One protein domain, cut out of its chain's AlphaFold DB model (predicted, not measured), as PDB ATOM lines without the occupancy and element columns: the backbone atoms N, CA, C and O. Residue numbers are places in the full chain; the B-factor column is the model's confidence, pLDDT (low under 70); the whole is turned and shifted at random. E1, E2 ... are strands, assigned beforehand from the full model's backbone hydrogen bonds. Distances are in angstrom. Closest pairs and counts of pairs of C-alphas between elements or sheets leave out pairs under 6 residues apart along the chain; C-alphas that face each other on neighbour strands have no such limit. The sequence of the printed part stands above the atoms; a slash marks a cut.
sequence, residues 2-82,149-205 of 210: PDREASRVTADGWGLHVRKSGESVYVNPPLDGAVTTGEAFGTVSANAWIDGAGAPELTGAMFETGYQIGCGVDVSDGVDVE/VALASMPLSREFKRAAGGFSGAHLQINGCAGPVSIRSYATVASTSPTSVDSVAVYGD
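What this domain is: This is residues 2 to 82 and 149 to 205 of the 210 residues of an uncharacterized protein of Corynebacterium heidelbergense (UniProt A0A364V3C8). Two twisted four-stranded sheets lie face to face in a long, bowed sandwich, E1 - E2 - E3 - E6 over E5 - E4 - E7 - E8. Several of the long strands bend, and beyond E4 a tail, residues 75 to 82, leads away from the body. The printed part has 138 residues with no named helix and eight strands, E1 to E8 in chain order, and its class is all strand. Both sheets are antiparallel. The whole is loose, with a radius of gyration of the C-alphas of 18.2 A, and flat, spanning 59 by 38 by 20 A.

Where its parts are: Find C-alpha 4 at (-30.270, 29.908, -40.649), where E1, residues 4 to 9, begins. E2 follows at residues 14 to 28, 42.0 A long, and E3 at residues 38 to 52, 42.8 A. E4, residues 60 to 74, covers 35.7 A from C-alpha 60 at (-35.039, 28.117, -16.953). After the cut look for E5, residues 149 to 155, then E6, residues 162 to 174, 32.2 A long. E7, residues 177 to 192, is the longest strand by residues and covers 35.7 A. E8, residues 197 to 203, ends at C-alpha 203, (-26.723, 35.306, -36.974).

How they stand to each other: Begin with E1, E2 and E3, a meander, each strand the antiparallel neighbour of the one before. In the hairpin E1 and E2, N 6 and O 18 are 2.9 A apart, within hydrogen-bond range; in the hairpin E2 and E3, N 19 and O 47 are also 2.9 A apart. E6, an edge strand, runs antiparallel to E3, with N 46 and O 165 at 2.8 A. In the other sheet, E5 and E4 are antiparallel neighbours with N 65 and O 152 within hydrogen-bond range at 2.9 A, and E4 and E7 are antiparallel neighbours with N 68 and O 184 within hydrogen-bond range at 2.8 A. E7 and E8 form a hairpin, with N 191 and O 198 at 2.8 A. Between the sheets, the closest C-alphas of E1 and E8 are Ala 6 and Val 202, 5.5 A, and those of E5 and E6 are Ala 152 and Gly 165, 6.0 A. E3 bends by 63 degrees at residue 41 and E7 by 101 degrees at residue 180. E1 and E5 are apart.

The domain as a whole: The C-alphas farthest apart, those of Ala 53 and Glu 82, are 63.0 A apart. Residues 83 to 148 are cut out, and C-alphas 82 and 149 stand 34.1 A apart across the cut. Of the links that are printed whole, none is long. The model's pLDDT is under 70 at residues 72 to 82.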
ATOM      1  N   PRO A   2     -31.142  34.579 -46.242       95.31
ATOM      2  CA  PRO A   2     -31.298  33.133 -46.091       95.31
ATOM      3  C   PRO A   2     -31.676  32.743 -44.659       95.31
ATOM      4  O   PRO A   2     -31.187  33.331 -43.690       95.31
ATOM      5  N   ASP A   3     -32.504  31.709 -44.547       97.44
ATOM      6  CA  ASP A   3     -32.815  31.067 -43.275       97.44
ATOM      7  C   ASP A   3     -31.552  30.428 -42.688       97.44
ATOM      8  O   ASP A   3     -30.676  29.944 -43.414       97.44
ATOM      9  N   ARG A   4     -31.437  30.445 -41.358       98.19
ATOM     10  CA  ARG A   4     -30.270  29.908 -40.649       98.19
ATOM     11  C   ARG A   4     -30.678  29.223 -39.362       98.19
ATOM     12  O   ARG A   4     -31.614  29.650 -38.689       98.19
ATOM     13  N   GLU A   5     -29.910  28.210 -38.993       98.19
ATOM     14  CA  GLU A   5     -30.095  27.435 -37.774       98.19
ATOM     15  C   GLU A   5     -28.751  27.194 -37.088       98.19
ATOM     16  O   GLU A   5     -27.716  27.090 -37.747       98.19
ATOM     17  N   ALA A   6     -28.776  27.117 -35.762       97.94
ATOM     18  CA  ALA A   6     -27.652  26.685 -34.951       97.94
ATOM     19  C   ALA A   6     -28.144  25.746 -33.847       97.94
ATOM     20  O   ALA A   6     -29.289  25.827 -33.388       97.94
ATOM     21  N   SER A   7     -27.275  24.838 -33.415       98.12
ATOM     22  CA  SER A   7     -27.579  23.911 -32.328       98.12
ATOM     23  C   SER A   7     -26.351  23.648 -31.469       98.12
ATOM     24  O   SER A   7     -25.217  23.755 -31.938       98.12
ATOM     25  N   ARG A   8     -26.578  23.314 -30.200       96.69
ATOM     26  CA  ARG A   8     -25.535  23.002 -29.220       96.69
ATOM     27  C   ARG A   8     -26.054  21.968 -28.233       96.69
ATOM     28  O   ARG A   8     -27.179  22.085 -27.766       96.69
ATOM     29  N   VAL A   9     -25.211  21.007 -27.869       97.75
ATOM     30  CA  VAL A   9     -25.466  20.132 -26.720       97.75
ATOM     31  C   VAL A   9     -24.829  20.763 -25.479       97.75
ATOM     32  O   VAL A   9     -23.660  21.150 -25.531       97.75
ATOM     33  N   THR A  10     -25.595  20.920 -24.398       95.12
ATOM     34  CA  THR A  10     -25.115  21.474 -23.120       95.12
ATOM     35  C   THR A  10     -24.190  20.504 -22.398       95.12
ATOM     36  O   THR A  10     -24.154  19.310 -22.708       95.12
ATOM     37  N   ALA A  11     -23.481  20.997 -21.381       91.94
ATOM     38  CA  ALA A  11     -22.676  20.136 -20.511       91.94
ATOM     39  C   ALA A  11     -23.517  19.053 -19.800       91.94
ATOM     40  O   ALA A  11     -23.026  17.952 -19.562       91.94
ATOM     41  N   ASP A  12     -24.791  19.346 -19.529       94.44
ATOM     42  CA  ASP A  12     -25.734  18.429 -18.878       94.44
ATOM     43  C   ASP A  12     -26.459  17.493 -19.864       94.44
ATOM     44  O   ASP A  12     -27.307  16.705 -19.450       94.44
ATOM     45  N   GLY A  13     -26.163  17.569 -21.168       96.31
ATOM     46  CA  GLY A  13     -26.732  16.683 -22.192       96.31
ATOM     47  C   GLY A  13     -28.079  17.123 -22.784       96.31
ATOM     48  O   GLY A  13     -28.766  16.306 -23.399       96.31
ATOM     49  N   TRP A  14     -28.471  18.390 -22.621       97.19
ATOM     50  CA  TRP A  14     -29.638  18.979 -23.297       97.19
ATOM     51  C   TRP A  14     -29.272  19.449 -24.713       97.19
ATOM     52  O   TRP A  14     -28.211  20.036 -24.909       97.19
ATOM     53  N   GLY A  15     -30.141  19.227 -25.698       98.12
ATOM     54  CA  GLY A  15     -30.000  19.760 -27.057       98.12
ATOM     55  C   GLY A  15     -30.701  21.109 -27.182       98.12
ATOM     56  O   GLY A  15     -31.919  21.177 -27.057       98.12
ATOM     57  N   LEU A  16     -29.955  22.191 -27.400       97.81
ATOM     58  CA  LEU A  16     -30.488  23.531 -27.660       97.81
ATOM     59  C   LEU A  16     -30.464  23.802 -29.156       97.81
ATOM     60  O   LEU A  16     -29.423  23.651 -29.798       97.81
ATOM     61  N   HIS A  17     -31.577  24.301 -29.679       98.44
ATOM     62  CA  HIS A  17     -31.729  24.636 -31.086       98.44
ATOM     63  C   HIS A  17     -32.345  26.019 -31.247       98.44
ATOM     64  O   HIS A  17     -33.296  26.373 -30.546       98.44
ATOM     65  N   VAL A  18     -31.836  26.784 -32.209       98.25
ATOM     66  CA  VAL A  18     -32.389  28.082 -32.584       98.25
ATOM     67  C   VAL A  18     -32.357  28.252 -34.093       98.25
ATOM     68  O   VAL A  18     -31.341  28.008 -34.742       98.25
ATOM     69  N   ARG A  19     -33.477  28.704 -34.652       98.50
ATOM     70  CA  ARG A  19     -33.645  28.969 -36.078       98.50
ATOM     71  C   ARG A  19     -34.219  30.357 -36.289       98.50
ATOM     72  O   ARG A  19     -35.110  30.782 -35.558       98.50
ATOM     73  N   LYS A  20     -33.745  31.026 -37.331       98.06
ATOM     74  CA  LYS A  20     -34.312  32.260 -37.879       98.06
ATOM     75  C   LYS A  20     -34.733  32.041 -39.327       98.06
ATOM     76  O   LYS A  20     -34.042  31.354 -40.081       98.06
ATOM     77  N   SER A  21     -35.850  32.645 -39.704       98.31
ATOM     78  CA  SER A  21     -36.448  32.510 -41.027       98.31
ATOM     79  C   SER A  21     -37.197  33.766 -41.457       98.31
ATOM     80  O   SER A  21     -37.639  34.557 -40.618       98.31
ATOM     81  N   GLY A  22     -37.380  33.928 -42.767       96.56
ATOM     82  CA  GLY A  22     -38.182  35.026 -43.317       96.56
ATOM     83  C   GLY A  22     -37.585  36.408 -43.037       96.56
ATOM     84  O   GLY A  22     -38.318  37.373 -42.847       96.56
ATOM     85  N   GLU A  23     -36.255  36.498 -42.965       97.00
ATOM     86  CA  GLU A  23     -35.572  37.764 -42.720       97.00
ATOM     87  C   GLU A  23     -35.628  38.679 -43.953       97.00
ATOM     88  O   GLU A  23     -35.184  38.302 -45.046       97.00
ATOM     89  N   SER A  24     -36.079  39.918 -43.754       95.88
ATOM     90  CA  SER A  24     -35.961  41.007 -44.727       95.88
ATOM     91  C   SER A  24     -35.546  42.304 -44.041       95.88
ATOM     92  O   SER A  24     -36.101  42.651 -43.000       95.88
ATOM     93  N   VAL A  25     -34.629  43.042 -44.662       94.19
ATOM     94  CA  VAL A  25     -34.179  44.361 -44.211       94.19
ATOM     95  C   VAL A  25     -34.358  45.341 -45.364       94.19
ATOM     96  O   VAL A  25     -33.851  45.097 -46.457       94.19
ATOM     97  N   TYR A  26     -35.067  46.437 -45.114       93.00
ATOM     98  CA  TYR A  26     -35.248  47.537 -46.056       93.00
ATOM     99  C   TYR A  26     -34.490  48.752 -45.538       93.00
ATOM    100  O   TYR A  26     -34.834  49.282 -44.489       93.00
ATOM    101  N   VAL A  27     -33.436  49.155 -46.241       93.31
ATOM    102  CA  VAL A  27     -32.649  50.345 -45.895       93.31
ATOM    103  C   VAL A  27     -33.268  51.554 -46.575       93.31
ATOM    104  O   VAL A  27     -33.503  51.522 -47.785       93.31
ATOM    105  N   ASN A  28     -33.487  52.620 -45.812       89.25
ATOM    106  CA  ASN A  28     -34.070  53.857 -46.305       89.25
ATOM    107  C   ASN A  28     -33.107  55.030 -46.081       89.25
ATOM    108  O   ASN A  28     -32.313  55.008 -45.139       89.25
ATOM    109  N   PRO A  29     -33.167  56.074 -46.930       89.00
ATOM    110  CA  PRO A  29     -32.607  57.365 -46.565       89.00
ATOM    111  C   PRO A  29     -33.232  57.830 -45.248       89.00
ATOM    112  O   PRO A  29     -34.447  57.689 -45.101       89.00
ATOM    113  N   PRO A  30     -32.432  58.384 -44.327       84.38
ATOM    114  CA  PRO A  30     -32.913  58.738 -43.006       84.38
ATOM    115  C   PRO A  30     -33.952  59.860 -43.080       84.38
ATOM    116  O   PRO A  30     -33.747  60.869 -43.763       84.38
ATOM    117  N   LEU A  31     -35.067  59.688 -42.369       82.06
ATOM    118  CA  LEU A  31     -36.195  60.622 -42.368       82.06
ATOM    119  C   LEU A  31     -35.821  62.018 -41.841       82.06
ATOM    120  O   LEU A  31     -36.410  63.011 -42.264       82.06
ATOM    121  N   ASP A  32     -34.825  62.103 -40.955       76.75
ATOM    122  CA  ASP A  32     -34.275  63.360 -40.427       76.75
ATOM    123  C   ASP A  32     -33.338  64.088 -41.418       76.75
ATOM    124  O   ASP A  32     -32.949  65.233 -41.182       76.75
ATOM    125  N   GLY A  33     -32.981  63.446 -42.537       81.50
ATOM    126  CA  GLY A  33     -32.056  63.965 -43.544       81.50
ATOM    127  C   GLY A  33     -30.592  64.040 -43.090       81.50
ATOM    128  O   GLY A  33     -29.760  64.585 -43.822       81.50
ATOM    129  N   ALA A  34     -30.248  63.520 -41.911       76.88
ATOM    130  CA  ALA A  34     -28.906  63.620 -41.361       76.88
ATOM    131  C   ALA A  34     -27.956  62.616 -42.027       76.88
ATOM    132  O   ALA A  34     -28.184  61.411 -42.060       76.88
ATOM    133  N   VAL A  35     -26.817  63.111 -42.515       78.19
ATOM    134  CA  VAL A  35     -25.796  62.283 -43.189       78.19
ATOM    135  C   VAL A  35     -25.088  61.295 -42.258       78.19
ATOM    136  O   VAL A  35     -24.362  60.419 -42.721       78.19
ATOM    137  N   THR A  36     -25.262  61.447 -40.947       77.12
ATOM    138  CA  THR A  36     -24.718  60.562 -39.912       77.12
ATOM    139  C   THR A  36     -25.702  59.474 -39.489       77.12
ATOM    140  O   THR A  36     -25.268  58.494 -38.880       77.12
ATOM    141  N   THR A  37     -26.980  59.590 -39.862       78.75
ATOM    142  CA  THR A  37     -28.045  58.657 -39.486       78.75
ATOM    143  C   THR A  37     -28.137  57.497 -40.474       78.75
ATOM    144  O   THR A  37     -28.111  57.683 -41.691       78.75
ATOM    145  N   GLY A  38     -28.239  56.275 -39.951       85.12
ATOM    146  CA  GLY A  38     -28.653  55.098 -40.714       85.12
ATOM    147  C   GLY A  38     -30.084  54.714 -40.351       85.12
ATOM    148  O   GLY A  38     -30.407  54.637 -39.166       85.12
ATOM    149  N   GLU A  39     -30.927  54.443 -41.347       84.00
ATOM    150  CA  GLU A  39     -32.323  54.057 -41.127       84.00
ATOM    151  C   GLU A  39     -32.679  52.767 -41.878       84.00
ATOM    152  O   GLU A  39     -32.338  52.584 -43.053       84.00
ATOM    153  N   ALA A  40     -33.352  51.843 -41.191       88.94
ATOM    154  CA  ALA A  40     -33.791  50.582 -41.774       88.94
ATOM    155  C   ALA A  40     -35.073  50.034 -41.131       88.94
ATOM    156  O   ALA A  40     -35.378  50.298 -39.971       88.94
ATOM    157  N   PHE A  41     -35.787  49.195 -41.879       88.25
ATOM    158  CA  PHE A  41     -36.958  48.449 -41.429       88.25
ATOM    159  C   PHE A  41     -36.698  46.949 -41.527       88.25
ATOM    160  O   PHE A  41     -36.419  46.418 -42.604       88.25
ATOM    161  N   GLY A  42     -36.789  46.255 -40.399       86.94
ATOM    162  CA  GLY A  42     -36.450  44.844 -40.276       86.94
ATOM    163  C   GLY A  42     -37.661  43.942 -40.053       86.94
ATOM    164  O   GLY A  42     -38.565  44.261 -39.291       86.94
ATOM    165  N   THR A  43     -37.644  42.759 -40.655       91.19
ATOM    166  CA  THR A  43     -38.596  41.671 -40.377       91.19
ATOM    167  C   THR A  43     -37.815  40.391 -40.152       91.19
ATOM    168  O   THR A  43     -36.932  40.092 -40.950       91.19
ATOM    169  N   VAL A  44     -38.120  39.653 -39.085       93.19
ATOM    170  CA  VAL A  44     -37.546  38.333 -38.772       93.19
ATOM    171  C   VAL A  44     -38.583  37.512 -38.016       93.19
ATOM    172  O   VAL A  44     -39.241  38.020 -37.112       93.19
ATOM    173  N   SER A  45     -38.683  36.225 -38.345       96.31
ATOM    174  CA  SER A  45     -39.297  35.214 -37.480       96.31
ATOM    175  C   SER A  45     -38.223  34.273 -36.953       96.31
ATOM    176  O   SER A  45     -37.314  33.893 -37.688       96.31
ATOM    177  N   ALA A  46     -38.315  33.870 -35.694       96.75
ATOM    178  CA  ALA A  46     -37.378  32.937 -35.096       96.75
ATOM    179  C   ALA A  46     -38.069  32.003 -34.100       96.75
ATOM    180  O   ALA A  46     -39.109  32.312 -33.519       96.75
ATOM    181  N   ASN A  47     -37.487  30.824 -33.926       96.94
ATOM    182  CA  ASN A  47     -37.980  29.816 -33.008       96.94
ATOM    183  C   ASN A  47     -36.821  29.076 -32.344       96.94
ATOM    184  O   ASN A  47     -35.776  28.854 -32.953       96.94
ATOM    185  N   ALA A  48     -37.041  28.654 -31.107       97.00
ATOM    186  CA  ALA A  48     -36.123  27.847 -30.329       97.00
ATOM    187  C   ALA A  48     -36.831  26.614 -29.775       97.00
ATOM    188  O   ALA A  48     -38.027  26.649 -29.465       97.00
ATOM    189  N   TRP A  49     -36.094  25.516 -29.651       97.69
ATOM    190  CA  TRP A  49     -36.567  24.320 -28.966       97.69
ATOM    191  C   TRP A  49     -35.437  23.631 -28.222       97.69
ATOM    192  O   TRP A  49     -34.266  23.771 -28.579       97.69
ATOM    193  N   ILE A  50     -35.812  22.911 -27.169       97.88
ATOM    194  CA  ILE A  50     -34.903  22.122 -26.353       97.88
ATOM    195  C   ILE A  50     -35.376  20.671 -26.349       97.88
ATOM    196  O   ILE A  50     -36.540  20.391 -26.050       97.88
ATOM    197  N   ASP A  51     -34.469  19.752 -26.652       97.06
ATOM    198  CA  ASP A  51     -34.690  18.310 -26.578       97.06
ATOM    199  C   ASP A  51     -33.553  17.599 -25.822       97.06
ATOM    200  O   ASP A  51     -32.740  18.229 -25.143       97.06
ATOM    201  N   GLY A  52     -33.562  16.267 -25.840       93.69
ATOM    202  CA  GLY A  52     -32.646  15.439 -25.064       93.69
ATOM    203  C   GLY A  52     -33.185  15.047 -23.686       93.69
ATOM    204  O   GLY A  52     -34.299  15.397 -23.288       93.69
ATOM    205  N   ALA A  53     -32.377  14.264 -22.974       92.62
ATOM    206  CA  ALA A  53     -32.672  13.720 -21.649       92.62
ATOM    207  C   ALA A  53     -31.569  14.116 -20.654       92.62
ATOM    208  O   ALA A  53     -31.070  13.280 -19.901       92.62
ATOM    209  N   GLY A  54     -31.147  15.380 -20.723       93.69
ATOM    210  CA  GLY A  54     -30.090  15.908 -19.874       93.69
ATOM    211  C   GLY A  54     -30.461  15.901 -18.391       93.69
ATOM    212  O   GLY A  54     -31.638  15.869 -18.022       93.69
ATOM    213  N   ALA A  55     -29.451  15.931 -17.530       94.25
ATOM    214  CA  ALA A  55     -29.631  15.968 -16.084       94.25
ATOM    215  C   ALA A  55     -28.532  16.819 -15.435       94.25
ATOM    216  O   ALA A  55     -27.372  16.672 -15.817       94.25
ATOM    217  N   PRO A  56     -28.853  17.642 -14.419       94.12
ATOM    218  CA  PRO A  56     -30.174  17.907 -13.825       94.12
ATOM    219  C   PRO A  56     -31.184  18.601 -14.766       94.12
ATOM    220  O   PRO A  56     -30.840  19.079 -15.848       94.12
ATOM    221  N   GLU A  57     -32.460  18.630 -14.359       93.94
ATOM    222  CA  GLU A  57     -33.517  19.317 -15.112       93.94
ATOM    223  C   GLU A  57     -33.244  20.827 -15.207       93.94
ATOM    224  O   GLU A  57     -32.720  21.448 -14.277       93.94
ATOM    225  N   LEU A  58     -33.615  21.422 -16.343       92.50
ATOM    226  CA  LEU A  58     -33.482  22.858 -16.561       92.50
ATOM    227  C   LEU A  58     -34.357  23.649 -15.582       92.50
ATOM    228  O   LEU A  58     -35.553  23.398 -15.419       92.50
ATOM    229  N   THR A  59     -33.771  24.672 -14.975       91.56
ATOM    230  CA  THR A  59     -34.470  25.618 -14.100       91.56
ATOM    231  C   THR A  59     -35.038  26.798 -14.881       91.56
ATOM    232  O   THR A  59     -36.015  27.408 -14.438       91.56
ATOM    233  N   GLY A  60     -34.506  27.090 -16.067       87.62
ATOM    234  CA  GLY A  60     -35.039  28.117 -16.953       87.62
ATOM    235  C   GLY A  60     -34.446  28.050 -18.352       87.62
ATOM    236  O   GLY A  60     -33.379  27.477 -18.565       87.62
ATOM    237  N   ALA A  61     -35.146  28.651 -19.308       87.75
ATOM    238  CA  ALA A  61     -34.607  28.932 -20.626       87.75
ATOM    239  C   ALA A  61     -35.260  30.191 -21.205       87.75
ATOM    240  O   ALA A  61     -36.450  30.426 -20.997       87.75
ATOM    241  N   MET A  62     -34.473  30.989 -21.920       87.38
ATOM    242  CA  MET A  62     -34.868  32.271 -22.495       87.38
ATOM    243  C   MET A  62     -34.536  32.295 -23.979       87.38
ATOM    244  O   MET A  62     -33.406  32.012 -24.370       87.38
ATOM    245  N   PHE A  63     -35.523  32.653 -24.789       87.94
ATOM    246  CA  PHE A  63     -35.371  32.929 -26.208       87.94
ATOM    247  C   PHE A  63     -35.393  34.438 -26.443       87.94
ATOM    248  O   PHE A  63     -36.199  35.147 -25.842       87.94
ATOM    249  N   GLU A  64     -34.542  34.911 -27.345       87.06
ATOM    250  CA  GLU A  64     -34.484  36.310 -27.761       87.06
ATOM    251  C   GLU A  64     -34.159  36.414 -29.257       87.06
ATOM    252  O   GLU A  64     -33.368  35.634 -29.791       87.06
ATOM    253  N   THR A  65     -34.751  37.389 -29.944       89.31
ATOM    254  CA  THR A  65     -34.397  37.755 -31.319       89.31
ATOM    255  C   THR A  65     -34.443  39.268 -31.520       89.31
ATOM    256  O   THR A  65     -35.224  39.985 -30.887       89.31
ATOM    257  N   GLY A  66     -33.582  39.768 -32.402       85.44
ATOM    258  CA  GLY A  66     -33.384  41.196 -32.596       85.44
ATOM    259  C   GLY A  66     -32.312  41.508 -33.634       85.44
ATOM    260  O   GLY A  66     -32.009  40.675 -34.493       85.44
ATOM    261  N   TYR A  67     -31.717  42.697 -33.534       86.12
ATOM    262  CA  TYR A  67     -30.602  43.132 -34.381       86.12
ATOM    263  C   TYR A  67     -29.357  43.455 -33.571       86.12
ATOM    264  O   TYR A  67     -29.418  44.011 -32.483       86.12
ATOM    265  N   GLN A  68     -28.207  43.129 -34.141       88.50
ATOM    266  CA  GLN A  68     -26.927  43.691 -33.765       88.50
ATOM    267  C   GLN A  68     -26.613  44.870 -34.662       88.50
ATOM    268  O   GLN A  68     -26.734  44.752 -35.880       88.50
ATOM    269  N   ILE A  69     -26.170  45.963 -34.059       84.44
ATOM    270  CA  ILE A  69     -25.743  47.175 -34.751       84.44
ATOM    271  C   ILE A  69     -24.252  47.325 -34.510       84.44
ATOM    272  O   ILE A  69     -23.824  47.406 -33.362       84.44
ATOM    273  N   GLY A  70     -23.471  47.327 -35.583       82.44
ATOM    274  CA  GLY A  70     -22.052  47.645 -35.560       82.44
ATOM    275  C   GLY A  70     -21.822  49.042 -36.115       82.44
ATOM    276  O   GLY A  70     -22.137  49.302 -37.280       82.44
ATOM    277  N   CYS A  71     -21.234  49.909 -35.296       81.06
ATOM    278  CA  CYS A  71     -20.737  51.210 -35.726       81.06
ATOM    279  C   CYS A  71     -19.214  51.169 -35.811       81.06
ATOM    280  O   CYS A  71     -18.573  50.662 -34.900       81.06
ATOM    281  N   GLY A  72     -18.641  51.630 -36.928       61.22
ATOM    282  CA  GLY A  72     -17.192  51.569 -37.160       61.22
ATOM    283  C   GLY A  72     -16.387  52.484 -36.235       61.22
ATOM    284  O   GLY A  72     -15.329  52.087 -35.752       61.22
ATOM    285  N   VAL A  73     -16.905  53.684 -35.973       59.94
ATOM    286  CA  VAL A  73     -16.369  54.648 -35.011       59.94
ATOM    287  C   VAL A  73     -17.548  55.258 -34.263       59.94
ATOM    288  O   VAL A  73     -18.517  55.703 -34.883       59.94
ATOM    289  N   ASP A  74     -17.482  55.243 -32.941       57.12
ATOM    290  CA  ASP A  74     -18.459  55.910 -32.089       57.12
ATOM    291  C   ASP A  74     -18.009  57.365 -31.882       57.12
ATOM    292  O   ASP A  74     -16.868  57.609 -31.484       57.12
ATOM    293  N   VAL A  75     -18.868  58.328 -32.229       54.00
ATOM    294  CA  VAL A  75     -18.624  59.773 -32.022       54.00
ATOM    295  C   VAL A  75     -19.589  60.376 -31.009       54.00
ATOM    296  O   VAL A  75     -19.707  61.598 -30.919       54.00
ATOM    297  N   SER A  76     -20.279  59.534 -30.239       54.38
ATOM    298  CA  SER A  76     -21.223  59.974 -29.205       54.38
ATOM    299  C   SER A  76     -20.524  60.729 -28.066       54.38
ATOM    300  O   SER A  76     -21.163  61.505 -27.364       54.38
ATOM    301  N   ASP A  77     -19.196  60.598 -27.946       50.41
ATOM    302  CA  ASP A  77     -18.372  61.383 -27.015       50.41
ATOM    303  C   ASP A  77     -18.177  62.852 -27.453       50.41
ATOM    304  O   ASP A  77     -17.693  63.675 -26.678       50.41
ATOM    305  N   GLY A  78     -18.614  63.218 -28.664       43.34
ATOM    306  CA  GLY A  78     -18.627  64.594 -29.150       43.34
ATOM    307  C   GLY A  78     -17.282  65.118 -29.671       43.34
ATOM    308  O   GLY A  78     -16.309  64.397 -29.890       43.34
ATOM    309  N   VAL A  79     -17.266  66.423 -29.939       36.56
ATOM    310  CA  VAL A  79     -16.077  67.206 -30.291       36.56
ATOM    311  C   VAL A  79     -15.731  68.060 -29.078       36.56
ATOM    312  O   VAL A  79     -16.550  68.886 -28.673       36.56
ATOM    313  N   ASP A  80     -14.532  67.899 -28.520       36.19
ATOM    314  CA  ASP A  80     -14.096  68.748 -27.414       36.19
ATOM    315  C   ASP A  80     -13.794  70.162 -27.930       36.19
ATOM    316  O   ASP A  80     -12.836  70.397 -28.674       36.19
ATOM    317  N   VAL A  81     -14.622  71.122 -27.514       33.28
ATOM    318  CA  VAL A  81     -14.295  72.551 -27.507       33.28
ATOM    319  C   VAL A  81     -14.203  72.962 -26.043       33.28
ATOM    320  O   VAL A  81     -15.210  73.052 -25.345       33.28
ATOM    321  N   GLU A  82     -12.980  73.163 -25.558       27.22
ATOM    322  CA  GLU A  82     -12.702  73.445 -24.150       27.22
ATOM    323  C   GLU A  82     -13.287  74.804 -23.721       27.22
ATOM    324  O   GLU A  82     -12.704  75.857 -23.971       27.22
ATOM    325  N   VAL A 149     -29.884  44.829 -29.880       78.62
ATOM    326  CA  VAL A 149     -31.232  45.367 -29.720       78.62
ATOM    327  C   VAL A 149     -32.198  44.199 -29.762       78.62
ATOM    328  O   VAL A 149     -32.524  43.695 -30.839       78.62
ATOM    329  N   ALA A 150     -32.631  43.760 -28.584       78.38
ATOM    330  CA  ALA A 150     -33.655  42.738 -28.445       78.38
ATOM    331  C   ALA A 150     -35.024  43.332 -28.799       78.38
ATOM    332  O   ALA A 150     -35.443  44.323 -28.207       78.38
ATOM    333  N   LEU A 151     -35.717  42.725 -29.762       77.25
ATOM    334  CA  LEU A 151     -37.035  43.182 -30.219       77.25
ATOM    335  C   LEU A 151     -38.154  42.229 -29.797       77.25
ATOM    336  O   LEU A 151     -39.292  42.651 -29.613       77.25
ATOM    337  N   ALA A 152     -37.835  40.947 -29.631       77.50
ATOM    338  CA  ALA A 152     -38.733  39.968 -29.046       77.50
ATOM    339  C   ALA A 152     -37.950  39.054 -28.102       77.50
ATOM    340  O   ALA A 152     -36.866  38.576 -28.435       77.50
ATOM    341  N   SER A 153     -38.525  38.796 -26.933       82.88
ATOM    342  CA  SER A 153     -37.967  37.932 -25.899       82.88
ATOM    343  C   SER A 153     -39.096  37.131 -25.265       82.88
ATOM    344  O   SER A 153     -40.198  37.648 -25.078       82.88
ATOM    345  N   MET A 154     -38.847  35.856 -24.974       79.69
ATOM    346  CA  MET A 154     -39.826  34.998 -24.314       79.69
ATOM    347  C   MET A 154     -39.144  33.888 -23.503       79.69
ATOM    348  O   MET A 154     -38.248  33.217 -24.028       79.69
ATOM    349  N   PRO A 155     -39.575  33.625 -22.255       83.38
ATOM    350  CA  PRO A 155     -39.177  32.414 -21.547       83.38
ATOM    351  C   PRO A 155     -39.755  31.169 -22.228       83.38
ATOM    352  O   PRO A 155     -40.908  31.155 -22.662       83.38
ATOM    353  N   LEU A 156     -38.977  30.090 -22.292       87.62
ATOM    354  CA  LEU A 156     -39.477  28.798 -22.754       87.62
ATOM    355  C   LEU A 156     -40.292  28.140 -21.636       87.62
ATOM    356  O   LEU A 156     -39.844  28.031 -20.494       87.62
ATOM    357  N   SER A 157     -41.476  27.636 -21.988       85.19
ATOM    358  CA  SER A 157     -42.253  26.763 -21.105       85.19
ATOM    359  C   SER A 157     -41.459  25.491 -20.787       85.19
ATOM    360  O   SER A 157     -40.915  24.858 -21.694       85.19
ATOM    361  N   ARG A 158     -41.438  25.077 -19.513       82.62
ATOM    362  CA  ARG A 158     -40.830  23.798 -19.106       82.62
ATOM    363  C   ARG A 158     -41.564  22.588 -19.691       82.62
ATOM    364  O   ARG A 158     -40.928  21.586 -19.994       82.62
ATOM    365  N   GLU A 159     -42.878  22.707 -19.879       86.81
ATOM    366  CA  GLU A 159     -43.731  21.659 -20.447       86.81
ATOM    367  C   GLU A 159     -43.489  21.492 -21.952       86.81
ATOM    368  O   GLU A 159     -43.292  20.380 -22.433       86.81
ATOM    369  N   PHE A 160     -43.451  22.601 -22.697       90.00
ATOM    370  CA  PHE A 160     -43.369  22.560 -24.160       90.00
ATOM    371  C   PHE A 160     -41.940  22.629 -24.703       90.00
ATOM    372  O   PHE A 160     -41.722  22.260 -25.857       90.00
ATOM    373  N   LYS A 161     -40.976  23.124 -23.911       93.56
ATOM    374  CA  LYS A 161     -39.553  23.303 -24.268       93.56
ATOM    375  C   LYS A 161     -39.339  24.002 -25.612       93.56
ATOM    376  O   LYS A 161     -38.403  23.702 -26.346       93.56
ATOM    377  N   ARG A 162     -40.240  24.920 -25.961       95.12
ATOM    378  CA  ARG A 162     -40.284  25.616 -27.250       95.12
ATOM    379  C   ARG A 162     -40.673  27.070 -27.042       95.12
ATOM    380  O   ARG A 162     -41.467  27.382 -26.157       95.12
ATOM    381  N   ALA A 163     -40.126  27.935 -27.881       90.38
ATOM    382  CA  ALA A 163     -40.490  29.340 -27.984       90.38
ATOM    383  C   ALA A 163     -40.430  29.772 -29.448       90.38
ATOM    384  O   ALA A 163     -39.620  29.266 -30.224       90.38
ATOM    385  N   ALA A 164     -41.280  30.714 -29.825       90.81
ATOM    386  CA  ALA A 164     -41.212  31.379 -31.112       90.81
ATOM    387  C   ALA A 164     -41.547  32.851 -30.918       90.81
ATOM    388  O   ALA A 164     -42.330  33.208 -30.040       90.81
ATOM    389  N   GLY A 165     -40.944  33.697 -31.737       84.50
ATOM    390  CA  GLY A 165     -41.181  35.126 -31.722       84.50
ATOM    391  C   GLY A 165     -40.600  35.765 -32.967       84.50
ATOM    392  O   GLY A 165     -39.804  35.174 -33.694       84.50
ATOM    393  N   GLY A 166     -41.034  36.978 -33.238       84.75
ATOM    394  CA  GLY A 166     -40.630  37.696 -34.425       84.75
ATOM    395  C   GLY A 166     -41.255  39.070 -34.449       84.75
ATOM    396  O   GLY A 166     -42.134  39.393 -33.651       84.75
ATOM    397  N   PHE A 167     -40.784  39.870 -35.384       84.38
ATOM    398  CA  PHE A 167     -41.252  41.224 -35.609       84.38
ATOM    399  C   PHE A 167     -41.324  41.463 -37.112       84.38
ATOM    400  O   PHE A 167     -40.592  40.853 -37.893       84.38
ATOM    401  N   SER A 168     -42.235  42.338 -37.520       85.19
ATOM    402  CA  SER A 168     -42.385  42.783 -38.905       85.19
ATOM    403  C   SER A 168     -42.386  44.299 -38.931       85.19
ATOM    404  O   SER A 168     -43.081  44.919 -38.130       85.19
ATOM    405  N   GLY A 169     -41.593  44.881 -39.830       76.75
ATOM    406  CA  GLY A 169     -41.477  46.334 -39.956       76.75
ATOM    407  C   GLY A 169     -40.851  47.021 -38.740       76.75
ATOM    408  O   GLY A 169     -41.205  48.157 -38.451       76.75
ATOM    409  N   ALA A 170     -39.945  46.350 -38.023       80.12
ATOM    410  CA  ALA A 170     -39.233  46.962 -36.912       80.12
ATOM    411  C   ALA A 170     -38.386  48.135 -37.404       80.12
ATOM    412  O   ALA A 170     -37.513  47.942 -38.251       80.12
ATOM    413  N   HIS A 171     -38.654  49.331 -36.892       82.56
ATOM    414  CA  HIS A 171     -37.980  50.554 -37.307       82.56
ATOM    415  C   HIS A 171     -36.694  50.736 -36.504       82.56
ATOM    416  O   HIS A 171     -36.713  50.763 -35.275       82.56
ATOM    417  N   LEU A 172     -35.575  50.815 -37.218       79.88
ATOM    418  CA  LEU A 172     -34.238  51.001 -36.679       79.88
ATOM    419  C   LEU A 172     -33.720  52.353 -37.155       79.88
ATOM    420  O   LEU A 172     -33.445  52.522 -38.345       79.88
ATOM    421  N   GLN A 173     -33.540  53.277 -36.218       83.31
ATOM    422  CA  GLN A 173     -32.844  54.537 -36.454       83.31
ATOM    423  C   GLN A 173     -31.567  54.557 -35.611       83.31
ATOM    424  O   GLN A 173     -31.619  54.428 -34.385       83.31
ATOM    425  N   ILE A 174     -30.423  54.669 -36.285       81.62
ATOM    426  CA  ILE A 174     -29.094  54.629 -35.675       81.62
ATOM    427  C   ILE A 174     -28.422  55.977 -35.902       81.62
ATOM    428  O   ILE A 174     -28.058  56.309 -37.033       81.62
ATOM    429  N   ASN A 175     -28.215  56.711 -34.812       76.44
ATOM    430  CA  ASN A 175     -27.563  58.018 -34.801       76.44
ATOM    431  C   ASN A 175     -26.166  57.911 -34.160       76.44
ATOM    432  O   ASN A 175     -25.839  56.908 -33.530       76.44
ATOM    433  N   GLY A 176     -25.332  58.944 -34.314       70.06
ATOM    434  CA  GLY A 176     -24.076  59.065 -33.550       70.06
ATOM    435  C   GLY A 176     -22.910  58.185 -34.018       70.06
ATOM    436  O   GLY A 176     -21.874  58.133 -33.363       70.06
ATOM    437  N   CYS A 177     -23.028  57.522 -35.171       73.62
ATOM    438  CA  CYS A 177     -21.947  56.702 -35.715       73.62
ATOM    439  C   CYS A 177     -21.159  57.462 -36.784       73.62
ATOM    440  O   CYS A 177     -21.742  57.949 -37.756       73.62
ATOM    441  N   ALA A 178     -19.832  57.503 -36.662       70.25
ATOM    442  CA  ALA A 178     -18.931  57.943 -37.721       70.25
ATOM    443  C   ALA A 178     -18.408  56.734 -38.514       70.25
ATOM    444  O   ALA A 178     -18.095  55.678 -37.967       70.25
ATOM    445  N   GLY A 179     -18.325  56.860 -39.840       76.50
ATOM    446  CA  GLY A 179     -17.903  55.746 -40.705       76.50
ATOM    447  C   GLY A 179     -19.020  54.727 -40.977       76.50
ATOM    448  O   GLY A 179     -20.176  55.040 -40.750       76.50
ATOM    449  N   PRO A 180     -18.749  53.550 -41.553       83.50
ATOM    450  CA  PRO A 180     -19.804  52.637 -41.994       83.50
ATOM    451  C   PRO A 180     -20.645  52.096 -40.826       83.50
ATOM    452  O   PRO A 180     -20.109  51.793 -39.757       83.50
ATOM    453  N   VAL A 181     -21.950  51.929 -41.056       86.56
ATOM    454  CA  VAL A 181     -22.887  51.304 -40.104       86.56
ATOM    455  C   VAL A 181     -23.442  50.038 -40.729       86.56
ATOM    456  O   VAL A 181     -23.910  50.043 -41.870       86.56
ATOM    457  N   SER A 182     -23.378  48.933 -39.991       92.06
ATOM    458  CA  SER A 182     -23.933  47.652 -40.424       92.06
ATOM    459  C   SER A 182     -24.835  47.059 -39.361       92.06
ATOM    460  O   SER A 182     -24.540  47.142 -38.172       92.06
ATOM    461  N   ILE A 183     -25.903  46.404 -39.797       91.88
ATOM    462  CA  ILE A 183     -26.802  45.657 -38.922       91.88
ATOM    463  C   ILE A 183     -26.835  44.186 -39.323       91.88
ATOM    464  O   ILE A 183     -26.670  43.851 -40.493       91.88
ATOM    465  N   ARG A 184     -27.061  43.288 -38.368       94.62
ATOM    466  CA  ARG A 184     -27.367  41.876 -38.646       94.62
ATOM    467  C   ARG A 184     -28.396  41.372 -37.660       94.62
ATOM    468  O   ARG A 184     -28.280  41.659 -36.472       94.62
ATOM    469  N   SER A 185     -29.388  40.616 -38.108       95.06
ATOM    470  CA  SER A 185     -30.306  40.011 -37.149       95.06
ATOM    471  C   SER A 185     -29.655  38.849 -36.404       95.06
ATOM    472  O   SER A 185     -28.737  38.187 -36.911       95.06
ATOM    473  N   TYR A 186     -30.164  38.578 -35.209       94.31
ATOM    474  CA  TYR A 186     -29.803  37.414 -34.416       94.31
ATOM    475  C   TYR A 186     -31.040  36.757 -33.809       94.31
ATOM    476  O   TYR A 186     -32.078  37.388 -33.602       94.31
ATOM    477  N   ALA A 187     -30.903  35.475 -33.503       95.62
ATOM    478  CA  ALA A 187     -31.782  34.767 -32.591       95.62
ATOM    479  C   ALA A 187     -30.922  33.916 -31.658       95.62
ATOM    480  O   ALA A 187     -29.919  33.346 -32.089       95.62
ATOM    481  N   THR A 188     -31.296  33.838 -30.388       94.00
ATOM    482  CA  THR A 188     -30.561  33.091 -29.371       94.00
ATOM    483  C   THR A 188     -31.515  32.350 -28.453       94.00
ATOM    484  O   THR A 188     -32.634  32.796 -28.201       94.00
ATOM    485  N   VAL A 189     -31.052  31.220 -27.931       94.12
ATOM    486  CA  VAL A 189     -31.668  30.554 -26.788       94.12
ATOM    487  C   VAL A 189     -30.598  30.273 -25.748       94.12
ATOM    488  O   VAL A 189     -29.539  29.737 -26.073       94.12
ATOM    489  N   ALA A 190     -30.877  30.658 -24.509       92.00
ATOM    490  CA  ALA A 190     -30.064  30.342 -23.348       92.00
ATOM    491  C   ALA A 190     -30.847  29.422 -22.413       92.00
ATOM    492  O   ALA A 190     -32.055  29.592 -22.249       92.00
ATOM    493  N   SER A 191     -30.171  28.467 -21.790       89.31
ATOM    494  CA  SER A 191     -30.738  27.571 -20.787       89.31
ATOM    495  C   SER A 191     -29.890  27.574 -19.527       89.31
ATOM    496  O   SER A 191     -28.664  27.651 -19.601       89.31
ATOM    497  N   THR A 192     -30.550  27.397 -18.391       93.00
ATOM    498  CA  THR A 192     -29.924  27.284 -17.077       93.00
ATOM    499  C   THR A 192     -30.380  25.998 -16.408       93.00
ATOM    500  O   THR A 192     -31.568  25.665 -16.417       93.00
ATOM    501  N   SER A 193     -29.436  25.303 -15.789       91.81
ATOM    502  CA  SER A 193     -29.656  24.219 -14.838       91.81
ATOM    503  C   SER A 193     -28.944  24.558 -13.512       91.81
ATOM    504  O   SER A 193     -28.264  25.583 -13.411       91.81
ATOM    505  N   PRO A 194     -29.063  23.719 -12.470       95.31
ATOM    506  CA  PRO A 194     -28.239  23.837 -11.268       95.31
ATOM    507  C   PRO A 194     -26.719  23.755 -11.503       95.31
ATOM    508  O   PRO A 194     -25.960  24.191 -10.641       95.31
ATOM    509  N   THR A 195     -26.269  23.176 -12.620       93.88
ATOM    510  CA  THR A 195     -24.855  22.858 -12.890       93.88
ATOM    511  C   THR A 195     -24.292  23.525 -14.139       93.88
ATOM    512  O   THR A 195     -23.070  23.595 -14.272       93.88
ATOM    513  N   SER A 196     -25.133  24.042 -15.039       87.62
ATOM    514  CA  SER A 196     -24.680  24.676 -16.279       87.62
ATOM    515  C   SER A 196     -25.535  25.871 -16.703       87.62
ATOM    516  O   SER A 196     -26.728  25.976 -16.408       87.62
ATOM    517  N   VAL A 197     -24.886  26.786 -17.421       90.75
ATOM    518  CA  VAL A 197     -25.533  27.821 -18.227       90.75
ATOM    519  C   VAL A 197     -24.971  27.682 -19.630       90.75
ATOM    520  O   VAL A 197     -23.762  27.788 -19.835       90.75
ATOM    521  N   ASP A 198     -25.851  27.463 -20.593       90.12
ATOM    522  CA  ASP A 198     -25.488  27.267 -21.990       90.12
ATOM    523  C   ASP A 198     -26.324  28.181 -22.877       90.12
ATOM    524  O   ASP A 198     -27.466  28.515 -22.564       90.12
ATOM    525  N   SER A 199     -25.748  28.597 -24.000       92.31
ATOM    526  CA  SER A 199     -26.428  29.427 -24.984       92.31
ATOM    527  C   SER A 199     -25.973  29.062 -26.389       92.31
ATOM    528  O   SER A 199     -24.820  28.679 -26.611       92.31
ATOM    529  N   VAL A 200     -26.888  29.183 -27.344       94.56
ATOM    530  CA  VAL A 200     -26.604  29.078 -28.772       94.56
ATOM    531  C   VAL A 200     -27.299  30.216 -29.499       94.56
ATOM    532  O   VAL A 200     -28.470  30.509 -29.255       94.56
ATOM    533  N   ALA A 201     -26.564  30.848 -30.409       94.00
ATOM    534  CA  ALA A 201     -27.044  31.953 -31.215       94.00
ATOM    535  C   ALA A 201     -26.829  31.671 -32.700       94.00
ATOM    536  O   ALA A 201     -25.846  31.043 -33.102       94.00
ATOM    537  N   VAL A 202     -27.740  32.183 -33.518       97.50
ATOM    538  CA  VAL A 202     -27.656  32.179 -34.973       97.50
ATOM    539  C   VAL A 202     -27.735  33.611 -35.487       97.50
ATOM    540  O   VAL A 202     -28.558  34.405 -35.030       97.50
ATOM    541  N   TYR A 203     -26.877  33.947 -36.450       96.38
ATOM    542  CA  TYR A 203     -26.723  35.306 -36.974       96.38
ATOM    543  C   TYR A 203     -26.978  35.361 -38.476       96.38
ATOM    544  O   TYR A 203     -26.602  34.446 -39.212       96.38
ATOM    545  N   GLY A 204     -27.589  36.452 -38.938       95.06
ATOM    546  CA  GLY A 204     -27.680  36.795 -40.360       95.06
ATOM    547  C   GLY A 204     -26.377  37.303 -40.952       95.06
ATOM    548  O   GLY A 204     -25.412  37.577 -40.236       95.06
ATOM    549  N   ASP A 205     -26.384  37.450 -42.272       94.81
ATOM    550  CA  ASP A 205     -25.348  38.220 -42.950       94.81
ATOM    551  C   ASP A 205     -25.481  39.698 -42.575       94.81
ATOM    552  O   ASP A 205     -26.599  40.206 -42.481       94.81
TER     553      ASP A 205